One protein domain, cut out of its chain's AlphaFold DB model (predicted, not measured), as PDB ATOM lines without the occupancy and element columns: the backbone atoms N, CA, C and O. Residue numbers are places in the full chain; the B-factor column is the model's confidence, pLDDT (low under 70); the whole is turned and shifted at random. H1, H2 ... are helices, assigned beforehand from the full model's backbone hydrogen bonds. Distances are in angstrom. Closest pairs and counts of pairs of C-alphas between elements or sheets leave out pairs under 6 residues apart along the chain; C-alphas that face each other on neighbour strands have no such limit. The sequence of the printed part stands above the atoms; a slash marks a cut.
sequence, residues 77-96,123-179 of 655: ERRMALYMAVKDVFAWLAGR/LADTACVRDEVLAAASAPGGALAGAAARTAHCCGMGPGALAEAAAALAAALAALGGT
ATOM      1  N   GLU A  77       2.317 -23.090  -1.407       57.34
ATOM      2  CA  GLU A  77       3.640 -22.465  -1.359       57.34
ATOM      3  C   GLU A  77       4.673 -23.258  -2.179       57.34
ATOM      4  O   GLU A  77       5.332 -22.703  -3.060       57.34
ATOM      5  N   ARG A  78       4.719 -24.588  -2.007       74.00
ATOM      6  CA  ARG A  78       5.573 -25.495  -2.801       74.00
ATOM      7  C   ARG A  78       5.309 -25.411  -4.300       74.00
ATOM      8  O   ARG A  78       6.242 -25.348  -5.101       74.00
ATOM      9  N   ARG A  79       4.035 -25.403  -4.705       72.12
ATOM     10  CA  ARG A  79       3.655 -25.301  -6.126       72.12
ATOM     11  C   ARG A  79       4.095 -23.975  -6.735       72.12
ATOM     12  O   ARG A  79       4.521 -23.958  -7.887       72.12
ATOM     13  N   MET A  80       3.998 -22.886  -5.977       67.56
ATOM     14  CA  MET A  80       4.400 -21.565  -6.447       67.56
ATOM     15  C   MET A  80       5.922 -21.431  -6.538       67.56
ATOM     16  O   MET A  80       6.428 -20.975  -7.563       67.56
ATOM     17  N   ALA A  81       6.657 -21.891  -5.522       69.94
ATOM     18  CA  ALA A  81       8.119 -21.890  -5.533       69.94
ATOM     19  C   ALA A  81       8.669 -22.660  -6.746       69.94
ATOM     20  O   ALA A  81       9.552 -22.169  -7.452       69.94
ATOM     21  N   LEU A  82       8.079 -23.822  -7.047       79.38
ATOM     22  CA  LEU A  82       8.413 -24.604  -8.236       79.38
ATOM     23  C   LEU A  82       8.057 -23.868  -9.538       79.38
ATOM     24  O   LEU A  82       8.862 -23.852 -10.466       79.38
ATOM     25  N   TYR A  83       6.883 -23.234  -9.618       77.31
ATOM     26  CA  TYR A  83       6.479 -22.461 -10.797       77.31
ATOM     27  C   TYR A  83       7.443 -21.304 -11.097       77.31
ATOM     28  O   TYR A  83       7.863 -21.143 -12.243       77.31
ATOM     29  N   MET A  84       7.822 -20.530 -10.077       72.25
ATOM     30  CA  MET A  84       8.745 -19.403 -10.230       72.25
ATOM     31  C   MET A  84      10.144 -19.873 -10.632       72.25
ATOM     32  O   MET A  84      10.723 -19.316 -11.559       72.25
ATOM     33  N   ALA A  85      10.653 -20.948 -10.026       82.44
ATOM     34  CA  ALA A  85      11.949 -21.509 -10.398       82.44
ATOM     35  C   ALA A  85      11.973 -22.028 -11.843       82.44
ATOM     36  O   ALA A  85      12.916 -21.759 -12.580       82.44
ATOM     37  N   VAL A  86      10.911 -22.707 -12.283       83.75
ATOM     38  CA  VAL A  86      10.758 -23.134 -13.681       83.75
ATOM     39  C   VAL A  86      10.726 -21.927 -14.620       83.75
ATOM     40  O   VAL A  86      11.394 -21.933 -15.650       83.75
ATOM     41  N   LYS A  87       9.979 -20.872 -14.277       82.88
ATOM     42  CA  LYS A  87       9.944 -19.635 -15.067       82.88
ATOM     43  C   LYS A  87      11.346 -19.027 -15.213       82.88
ATOM     44  O   LYS A  87      11.722 -18.685 -16.332       82.88
ATOM     45  N   ASP A  88      12.104 -18.936 -14.122       78.69
ATOM     46  CA  ASP A  88      13.468 -18.394 -14.122       78.69
ATOM     47  C   ASP A  88      14.408 -19.231 -15.005       78.69
ATOM     48  O   ASP A  88      15.156 -18.677 -15.809       78.69
ATOM     49  N   VAL A  89      14.308 -20.565 -14.928       90.44
ATOM     50  CA  VAL A  89      15.070 -21.496 -15.775       90.44
ATOM     51  C   VAL A  89      14.808 -21.242 -17.262       90.44
ATOM     52  O   VAL A  89      15.749 -21.078 -18.035       90.44
ATOM     53  N   PHE A  90      13.542 -21.179 -17.683       91.06
ATOM     54  CA  PHE A  90      13.213 -20.996 -19.101       91.06
ATOM     55  C   PHE A  90      13.499 -19.577 -19.605       91.06
ATOM     56  O   PHE A  90      13.855 -19.415 -20.771       91.06
ATOM     57  N   ALA A  91      13.400 -18.558 -18.747       77.94
ATOM     58  CA  ALA A  91      13.838 -17.205 -19.083       77.94
ATOM     59  C   ALA A  91      15.359 -17.149 -19.306       77.94
ATOM     60  O   ALA A  91      15.818 -16.557 -20.282       77.94
ATOM     61  N   TRP A  92      16.135 -17.816 -18.446       92.44
ATOM     62  CA  TRP A  92      17.586 -17.922 -18.589       92.44
ATOM     63  C   TRP A  92      17.995 -18.683 -19.863       92.44
ATOM     64  O   TRP A  92      18.822 -18.184 -20.626       92.44
ATOM     65  N   LEU A  93      17.366 -19.832 -20.142       88.94
ATOM     66  CA  LEU A  93      17.595 -20.604 -21.375       88.94
ATOM     67  C   LEU A  93      17.297 -19.769 -22.633       88.94
ATOM     68  O   LEU A  93      18.069 -19.794 -23.590       88.94
ATOM     69  N   ALA A  94      16.212 -18.986 -22.623       84.38
ATOM     70  CA  ALA A  94      15.873 -18.097 -23.732       84.38
ATOM     71  C   ALA A  94      16.916 -16.980 -23.927       84.38
ATOM     72  O   ALA A  94      17.303 -16.696 -25.061       84.38
ATOM     73  N   GLY A  95      17.407 -16.377 -22.839       84.56
ATOM     74  CA  GLY A  95      18.465 -15.362 -22.891       84.56
ATOM     75  C   GLY A  95      19.778 -15.904 -23.463       84.56
ATOM     76  O   GLY A  95      20.391 -15.261 -24.314       84.56
ATOM     77  N   ARG A  96      20.169 -17.125 -23.074       87.88
ATOM     78  CA  ARG A  96      21.337 -17.831 -23.635       87.88
ATOM     79  C   ARG A  96      21.190 -18.073 -25.135       87.88
ATOM     80  O   ARG A  96      22.127 -17.816 -25.886       87.88
ATOM     81  N   LEU A 123      15.101 -27.123 -27.198       86.38
ATOM     82  CA  LEU A 123      14.370 -27.752 -26.082       86.38
ATOM     83  C   LEU A 123      14.170 -29.272 -26.225       86.38
ATOM     84  O   LEU A 123      13.808 -29.932 -25.255       86.38
ATOM     85  N   ALA A 124      14.374 -29.824 -27.424       88.38
ATOM     86  CA  ALA A 124      14.326 -31.266 -27.660       88.38
ATOM     87  C   ALA A 124      15.572 -31.993 -27.120       88.38
ATOM     88  O   ALA A 124      15.499 -33.185 -26.824       88.38
ATOM     89  N   ASP A 125      16.690 -31.281 -26.949       92.81
ATOM     90  CA  ASP A 125      17.917 -31.816 -26.365       92.81
ATOM     91  C   ASP A 125      17.849 -31.757 -24.835       92.81
ATOM     92  O   ASP A 125      18.446 -30.916 -24.160       92.81
ATOM     93  N   THR A 126      17.020 -32.638 -24.286       91.94
ATOM     94  CA  THR A 126      16.694 -32.672 -22.854       91.94
ATOM     95  C   THR A 126      17.908 -32.968 -21.975       91.94
ATOM     96  O   THR A 126      17.984 -32.440 -20.867       91.94
ATOM     97  N   ALA A 127      18.872 -33.749 -22.476       93.44
ATOM     98  CA  ALA A 127      20.123 -34.033 -21.780       93.44
ATOM     99  C   ALA A 127      20.974 -32.767 -21.654       93.44
ATOM    100  O   ALA A 127      21.396 -32.422 -20.554       93.44
ATOM    101  N   CYS A 128      21.131 -32.016 -22.747       93.88
ATOM    102  CA  CYS A 128      21.846 -30.751 -22.689       93.88
ATOM    103  C   CYS A 128      21.130 -29.718 -21.805       93.88
ATOM    104  O   CYS A 128      21.765 -29.093 -20.957       93.88
ATOM    105  N   VAL A 129      19.800 -29.574 -21.929       92.25
ATOM    106  CA  VAL A 129      19.017 -28.656 -21.076       92.25
ATOM    107  C   VAL A 129      19.211 -28.992 -19.598       92.25
ATOM    108  O   VAL A 129      19.405 -28.085 -18.787       92.25
ATOM    109  N   ARG A 130      19.190 -30.280 -19.236       95.81
ATOM    110  CA  ARG A 130      19.466 -30.721 -17.868       95.81
ATOM    111  C   ARG A 130      20.856 -30.282 -17.418       95.81
ATOM    112  O   ARG A 130      20.983 -29.674 -16.360       95.81
ATOM    113  N   ASP A 131      21.881 -30.597 -18.198       94.94
ATOM    114  CA  ASP A 131      23.271 -30.405 -17.791       94.94
ATOM    115  C   ASP A 131      23.621 -28.906 -17.690       94.94
ATOM    116  O   ASP A 131      24.284 -28.481 -16.740       94.94
ATOM    117  N   GLU A 132      23.077 -28.073 -18.584       94.25
ATOM    118  CA  GLU A 132      23.196 -26.614 -18.513       94.25
ATOM    119  C   GLU A 132      22.508 -26.020 -17.278       94.25
ATOM    120  O   GLU A 132      23.094 -25.195 -16.569       94.25
ATOM    121  N   VAL A 133      21.270 -26.441 -16.995       94.56
ATOM    122  CA  VAL A 133      20.532 -25.974 -15.813       94.56
ATOM    123  C   VAL A 133      21.232 -26.429 -14.538       94.56
ATOM    124  O   VAL A 133      21.363 -25.640 -13.604       94.56
ATOM    125  N   LEU A 134      21.737 -27.665 -14.502       96.56
ATOM    126  CA  LEU A 134      22.494 -28.193 -13.372       96.56
ATOM    127  C   LEU A 134      23.758 -27.369 -13.118       96.56
ATOM    128  O   LEU A 134      24.016 -27.001 -11.969       96.56
ATOM    129  N   ALA A 135      24.518 -27.044 -14.166       94.94
ATOM    130  CA  ALA A 135      25.714 -26.218 -14.056       94.94
ATOM    131  C   ALA A 135      25.383 -24.808 -13.531       94.94
ATOM    132  O   ALA A 135      25.991 -24.346 -12.564       94.94
ATOM    133  N   ALA A 136      24.368 -24.150 -14.100       94.38
ATOM    134  CA  ALA A 136      23.954 -22.803 -13.703       94.38
ATOM    135  C   ALA A 136      23.322 -22.733 -12.299       94.38
ATOM    136  O   ALA A 136      23.400 -21.694 -11.640       94.38
ATOM    137  N   ALA A 137      22.690 -23.818 -11.845       95.25
ATOM    138  CA  ALA A 137      22.068 -23.928 -10.529       95.25
ATOM    139  C   ALA A 137      23.054 -24.340  -9.422       95.25
ATOM    140  O   ALA A 137      22.849 -23.975  -8.265       95.25
ATOM    141  N   SER A 138      24.101 -25.102  -9.761       95.69
ATOM    142  CA  SER A 138      25.073 -25.633  -8.789       95.69
ATOM    143  C   SER A 138      26.292 -24.732  -8.594       95.69
ATOM    144  O   SER A 138      26.964 -24.832  -7.568       95.69
ATOM    145  N   ALA A 139      26.599 -23.859  -9.558       93.75
ATOM    146  CA  ALA A 139      27.700 -22.914  -9.431       93.75
ATOM    147  C   ALA A 139      27.425 -21.900  -8.300       93.75
ATOM    148  O   ALA A 139      26.350 -21.291  -8.277       93.75
ATOM    149  N   PRO A 140      28.374 -21.662  -7.372       92.94
ATOM    150  CA  PRO A 140      28.262 -20.579  -6.398       92.94
ATOM    151  C   PRO A 140      28.073 -19.233  -7.111       92.94
ATOM    152  O   PRO A 140      28.903 -18.843  -7.927       92.94
ATOM    153  N   GLY A 141      26.962 -18.542  -6.839       90.81
ATOM    154  CA  GLY A 141      26.603 -17.306  -7.548       90.81
ATOM    155  C   GLY A 141      26.158 -17.506  -9.005       90.81
ATOM    156  O   GLY A 141      26.046 -16.533  -9.745       90.81
ATOM    157  N   GLY A 142      25.902 -18.747  -9.427       91.75
ATOM    158  CA  GLY A 142      25.384 -19.062 -10.751       91.75
ATOM    159  C   GLY A 142      24.019 -18.423 -11.007       91.75
ATOM    160  O   GLY A 142      23.248 -18.159 -10.081       91.75
ATOM    161  N   ALA A 143      23.698 -18.203 -12.284       90.94
ATOM    162  CA  ALA A 143      22.483 -17.501 -12.706       90.94
ATOM    163  C   ALA A 143      21.180 -18.130 -12.173       90.94
ATOM    164  O   ALA A 143      20.173 -17.437 -12.042       90.94
ATOM    165  N   LEU A 144      21.199 -19.426 -11.832       94.25
ATOM    166  CA  LEU A 144      20.052 -20.157 -11.291       94.25
ATOM    167  C   LEU A 144      20.237 -20.603  -9.831       94.25
ATOM    168  O   LEU A 144      19.355 -21.266  -9.284       94.25
ATOM    169  N   ALA A 145      21.323 -20.203  -9.161       91.88
ATOM    170  CA  ALA A 145      21.587 -20.572  -7.768       91.88
ATOM    171  C   ALA A 145      20.469 -20.098  -6.820       91.88
ATOM    172  O   ALA A 145      20.045 -20.833  -5.930       91.88
ATOM    173  N   GLY A 146      19.915 -18.901  -7.053       85.50
ATOM    174  CA  GLY A 146      18.780 -18.383  -6.281       85.50
ATOM    175  C   GLY A 146      17.491 -19.190  -6.478       85.50
ATOM    176  O   GLY A 146      16.765 -19.431  -5.514       85.50
ATOM    177  N   ALA A 147      17.214 -19.647  -7.704       86.69
ATOM    178  CA  ALA A 147      16.061 -20.501  -7.992       86.69
ATOM    179  C   ALA A 147      16.210 -21.873  -7.316       86.69
ATOM    180  O   ALA A 147      15.271 -22.339  -6.671       86.69
ATOM    181  N   ALA A 148      17.406 -22.465  -7.377       91.44
ATOM    182  CA  ALA A 148      17.712 -23.737  -6.732       91.44
ATOM    183  C   ALA A 148      17.656 -23.662  -5.199       91.44
ATOM    184  O   ALA A 148      17.122 -24.565  -4.560       91.44
ATOM    185  N   ALA A 149      18.145 -22.575  -4.596       87.31
ATOM    186  CA  ALA A 149      18.036 -22.356  -3.154       87.31
ATOM    187  C   ALA A 149      16.567 -22.242  -2.710       87.31
ATOM    188  O   ALA A 149      16.169 -22.868  -1.726       87.31
ATOM    189  N   ARG A 150      15.738 -21.510  -3.473       86.06
ATOM    190  CA  ARG A 150      14.292 -21.406  -3.217       86.06
ATOM    191  C   ARG A 150      13.600 -22.768  -3.298       86.06
ATOM    192  O   ARG A 150      12.838 -23.113  -2.399       86.06
ATOM    193  N   THR A 151      13.871 -23.574  -4.325       84.31
ATOM    194  CA  THR A 151      13.249 -24.905  -4.458       84.31
ATOM    195  C   THR A 151      13.785 -25.919  -3.456       84.31
ATOM    196  O   THR A 151      13.029 -26.780  -3.006       84.31
ATOM    197  N   ALA A 152      15.051 -25.811  -3.050       90.00
ATOM    198  CA  ALA A 152      15.618 -26.643  -1.995       90.00
ATOM    199  C   ALA A 152      14.932 -26.351  -0.656       90.00
ATOM    200  O   ALA A 152      14.530 -27.282   0.038       90.00
ATOM    201  N   HIS A 153      14.723 -25.071  -0.342       83.44
ATOM    202  CA  HIS A 153      14.059 -24.641   0.883       83.44
ATOM    203  C   HIS A 153      12.570 -25.019   0.913       83.44
ATOM    204  O   HIS A 153      12.114 -25.661   1.856       83.44
ATOM    205  N   CYS A 154      11.810 -24.666  -0.127       79.31
ATOM    206  CA  CYS A 154      10.361 -24.872  -0.130       79.31
ATOM    207  C   CYS A 154       9.976 -26.331  -0.422       79.31
ATOM    208  O   CYS A 154       9.036 -26.859   0.176       79.31
ATOM    209  N   CYS A 155      10.685 -26.991  -1.346       83.75
ATOM    210  CA  CYS A 155      10.274 -28.268  -1.941       83.75
ATOM    211  C   CYS A 155      11.227 -29.436  -1.648       83.75
ATOM    212  O   CYS A 155      10.929 -30.552  -2.066       83.75
ATOM    213  N   GLY A 156      12.369 -29.207  -0.988       89.81
ATOM    214  CA  GLY A 156      13.426 -30.219  -0.867       89.81
ATOM    215  C   GLY A 156      14.101 -30.549  -2.205       89.81
ATOM    216  O   GLY A 156      14.764 -31.576  -2.325       89.81
ATOM    217  N   MET A 157      13.923 -29.704  -3.228       90.75
ATOM    218  CA  MET A 157      14.466 -29.904  -4.573       90.75
ATOM    219  C   MET A 157      15.764 -29.116  -4.750       90.75
ATOM    220  O   MET A 157      15.738 -27.920  -5.044       90.75
ATOM    221  N   GLY A 158      16.897 -29.798  -4.586       93.00
ATOM    222  CA  GLY A 158      18.212 -29.236  -4.895       93.00
ATOM    223  C   GLY A 158      18.441 -29.004  -6.402       93.00
ATOM    224  O   GLY A 158      17.590 -29.365  -7.219       93.00
ATOM    225  N   PRO A 159      19.609 -28.456  -6.788       95.50
ATOM    226  CA  PRO A 159      19.956 -28.143  -8.178       95.50
ATOM    227  C   PRO A 159      19.695 -29.279  -9.180       95.50
ATOM    228  O   PRO A 159      19.118 -29.040 -10.237       95.50
ATOM    229  N   GLY A 160      20.038 -30.525  -8.828       94.50
ATOM    230  CA  GLY A 160      19.792 -31.698  -9.679       94.50
ATOM    231  C   GLY A 160      18.314 -31.987  -9.927       94.50
ATOM    232  O   GLY A 160      17.913 -32.202 -11.065       94.50
ATOM    233  N   ALA A 161      17.478 -31.912  -8.890       91.75
ATOM    234  CA  ALA A 161      16.038 -32.118  -9.039       91.75
ATOM    235  C   ALA A 161      15.380 -30.994  -9.859       91.75
ATOM    236  O   ALA A 161      14.448 -31.248 -10.621       91.75
ATOM    237  N   LEU A 162      15.872 -29.755  -9.730       91.12
ATOM    238  CA  LEU A 162      15.427 -28.634 -10.558       91.12
ATOM    239  C   LEU A 162      15.829 -28.821 -12.032       91.12
ATOM    240  O   LEU A 162      15.010 -28.573 -12.917       91.12
ATOM    241  N   ALA A 163      17.048 -29.299 -12.296       94.50
ATOM    242  CA  ALA A 163      17.532 -29.599 -13.641       94.50
ATOM    243  C   ALA A 163      16.725 -30.716 -14.326       94.50
ATOM    244  O   ALA A 163      16.311 -30.556 -15.474       94.50
ATOM    245  N   GLU A 164      16.422 -31.802 -13.611       91.50
ATOM    246  CA  GLU A 164      15.573 -32.889 -14.120       91.50
ATOM    247  C   GLU A 164      14.138 -32.409 -14.404       91.50
ATOM    248  O   GLU A 164      13.565 -32.708 -15.454       91.50
ATOM    249  N   ALA A 165      13.563 -31.583 -13.521       86.56
ATOM    250  CA  ALA A 165      12.245 -30.989 -13.751       86.56
ATOM    251  C   ALA A 165      12.225 -30.067 -14.986       86.56
ATOM    252  O   ALA A 165      11.258 -30.075 -15.754       86.56
ATOM    253  N   ALA A 166      13.289 -29.288 -15.199       89.56
ATOM    254  CA  ALA A 166      13.442 -28.442 -16.377       89.56
ATOM    255  C   ALA A 166      13.547 -29.269 -17.667       89.56
ATOM    256  O   ALA A 166      12.855 -28.963 -18.638       89.56
ATOM    257  N   ALA A 167      14.337 -30.345 -17.657       90.25
ATOM    258  CA  ALA A 167      14.477 -31.263 -18.783       90.25
ATOM    259  C   ALA A 167      13.153 -31.960 -19.130       90.25
ATOM    260  O   ALA A 167      12.756 -31.982 -20.295       90.25
ATOM    261  N   ALA A 168      12.407 -32.438 -18.129       84.31
ATOM    262  CA  ALA A 168      11.090 -33.045 -18.327       84.31
ATOM    263  C   ALA A 168      10.069 -32.052 -18.916       84.31
ATOM    264  O   ALA A 168       9.290 -32.394 -19.811       84.31
ATOM    265  N   LEU A 169      10.084 -30.795 -18.460       85.75
ATOM    266  CA  LEU A 169       9.238 -29.740 -19.021       85.75
ATOM    267  C   LEU A 169       9.661 -29.350 -20.440       85.75
ATOM    268  O   LEU A 169       8.789 -29.123 -21.278       85.75
ATOM    269  N   ALA A 170      10.962 -29.301 -20.728       87.56
ATOM    270  CA  ALA A 170      11.484 -29.050 -22.067       87.56
ATOM    271  C   ALA A 170      11.058 -30.164 -23.034       87.56
ATOM    272  O   ALA A 170      10.531 -29.861 -24.104       87.56
ATOM    273  N   ALA A 171      11.139 -31.430 -22.605       84.94
ATOM    274  CA  ALA A 171      10.636 -32.588 -23.342       84.94
ATOM    275  C   ALA A 171       9.137 -32.456 -23.649       84.94
ATOM    276  O   ALA A 171       8.707 -32.622 -24.791       84.94
ATOM    277  N   ALA A 172       8.334 -32.101 -22.640       75.69
ATOM    278  CA  ALA A 172       6.897 -31.917 -22.799       75.69
ATOM    279  C   ALA A 172       6.565 -30.757 -23.754       75.69
ATOM    280  O   ALA A 172       5.669 -30.881 -24.588       75.69
ATOM    281  N   LEU A 173       7.292 -29.640 -23.671       81.00
ATOM    282  CA  LEU A 173       7.135 -28.497 -24.575       81.00
ATOM    283  C   LEU A 173       7.565 -28.837 -26.011       81.00
ATOM    284  O   LEU A 173       6.868 -28.464 -26.955       81.00
ATOM    285  N   ALA A 174       8.655 -29.588 -26.181       83.56
ATOM    286  CA  ALA A 174       9.117 -30.070 -27.478       83.56
ATOM    287  C   ALA A 174       8.098 -31.030 -28.114       83.56
ATOM    288  O   ALA A 174       7.730 -30.853 -29.276       83.56
ATOM    289  N   ALA A 175       7.557 -31.974 -27.336       77.25
ATOM    290  CA  ALA A 175       6.509 -32.897 -27.775       77.25
ATOM    291  C   ALA A 175       5.212 -32.164 -28.164       77.25
ATOM    292  O   ALA A 175       4.558 -32.502 -29.152       77.25
ATOM    293  N   LEU A 176       4.856 -31.107 -27.429       72.38
ATOM    294  CA  LEU A 176       3.725 -30.239 -27.754       72.38
ATOM    295  C   LEU A 176       3.939 -29.432 -29.052       72.38
ATOM    296  O   LEU A 176       2.964 -29.100 -29.728       72.38
ATOM    297  N   GLY A 177       5.193 -29.153 -29.418       66.38
ATOM    298  CA  GLY A 177       5.594 -28.465 -30.650       66.38
ATOM    299  C   GLY A 177       5.819 -29.372 -31.870       66.38
ATOM    300  O   GLY A 177       6.283 -28.868 -32.899       66.38
ATOM    301  N   GLY A 178       5.523 -30.675 -31.757       71.44
ATOM    302  CA  GLY A 178       5.799 -31.700 -32.771       71.44
ATOM    303  C   GLY A 178       4.905 -31.670 -34.015       71.44
ATOM    304  O   GLY A 178       5.317 -32.176 -35.052       71.44
ATOM    305  N   THR A 179       3.724 -31.039 -33.962       72.75
ATOM    306  CA  THR A 179       2.931 -30.762 -35.176       72.75
ATOM    307  C   THR A 179       2.932 -29.263 -35.489       72.75
ATOM    308  O   THR A 179       2.793 -28.452 -34.560       72.75
TER     309      THR A 179
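Overview. This is residues 77 to 96 and 123 to 179 of the 655 residues of an uncharacterized protein of Chlamydomonas schloesseri (UniProt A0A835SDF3). The longest helix, H1, lies side by side with H3, and this pair crosses a second side-by-side pair, H2 and H4: H1 crosses one face of the second pair, chiefly at H4, while H3 stands across one end of it, beside residues 136 to 138 of H2 and 159 to 162 of H4. Within each pair the two helices run opposite ways, and the long axis of the whole follows H2 and H4. The printed part has 77 residues, with four named helices in the order H1, H2, H3, H4 and no named strand; the class is all helix, and the helix packing is part aligned, part crossed, with some touching helices at a shallow tilt and others at large angles. It is compact, with a radius of gyration of the C-alphas of 11.8 A, and only just elongated, spanning 38 by 25 by 19 A.

Along the chain. H1, residues 77 to 96, is 28.8 A long from first to last C-alpha and begins at C-alpha 77 at (3.640, -22.465, -1.359). H3, residues 145 to 155, measures 14.9 A. H2, residues 126 to 138, measures 17.8 A, with C-alpha 126 at (16.694, -32.672, -22.854). H4, residues 159 to 176, measures 25.5 A and ends at C-alpha 176 at (3.725, -30.239, -27.754).

Arrangement. H1 and H3 touch at a shallow tilt of 22 degrees, opposite ways; their closest C-alphas, those of Ala 85 and Ala 147, are 4.9 A apart. H1 also touches H4, with residues 85 to 90 of H1 and 162 to 166 of H4 alone, the closest C-alphas being those of Val 86 and Ala 166 at 6.5 A. Their lines are only just about perpendicular, at 71 degrees. H1 and H2 are close but not clearly touching: the C-alphas of Val 89 and Val 133, their closest, are 7.1 A apart. H2 and H4 touch at a shallow tilt of 32 degrees, opposite ways, with the closest C-alphas, those of Arg 130 and Ala 163, at 4.8 A. H3 touches H2, with residues 136 to 138 of H2 alone, about perpendicular at 85 degrees; the closest C-alphas, those of Ala 137 and Ala 145, are 4.4 A apart. H3 touches H4, with residues 159 to 162 of H4 alone, about perpendicular at 87 degrees; the closest C-alphas, those of Ala 148 and Pro 159, are 5.2 A apart. In H1, H2, H3 and H4 every O i to N i+4 pair is within hydrogen-bond range.

Size, cuts and confidence. The two C-alphas farthest apart, those of Pro 140 and Thr 179, are 39.7 A apart. Residues 97 to 122 are not printed, and C-alphas 96 and 123 are 12.4 A apart across this cut, which falls in the link from H1 to H2. Of the links printed whole, H2 to H3 is short and H3 to H4 is tight. The mean pLDDT of the printed part is 86.2; residues 77, 80 to 81 and 177 are under 70.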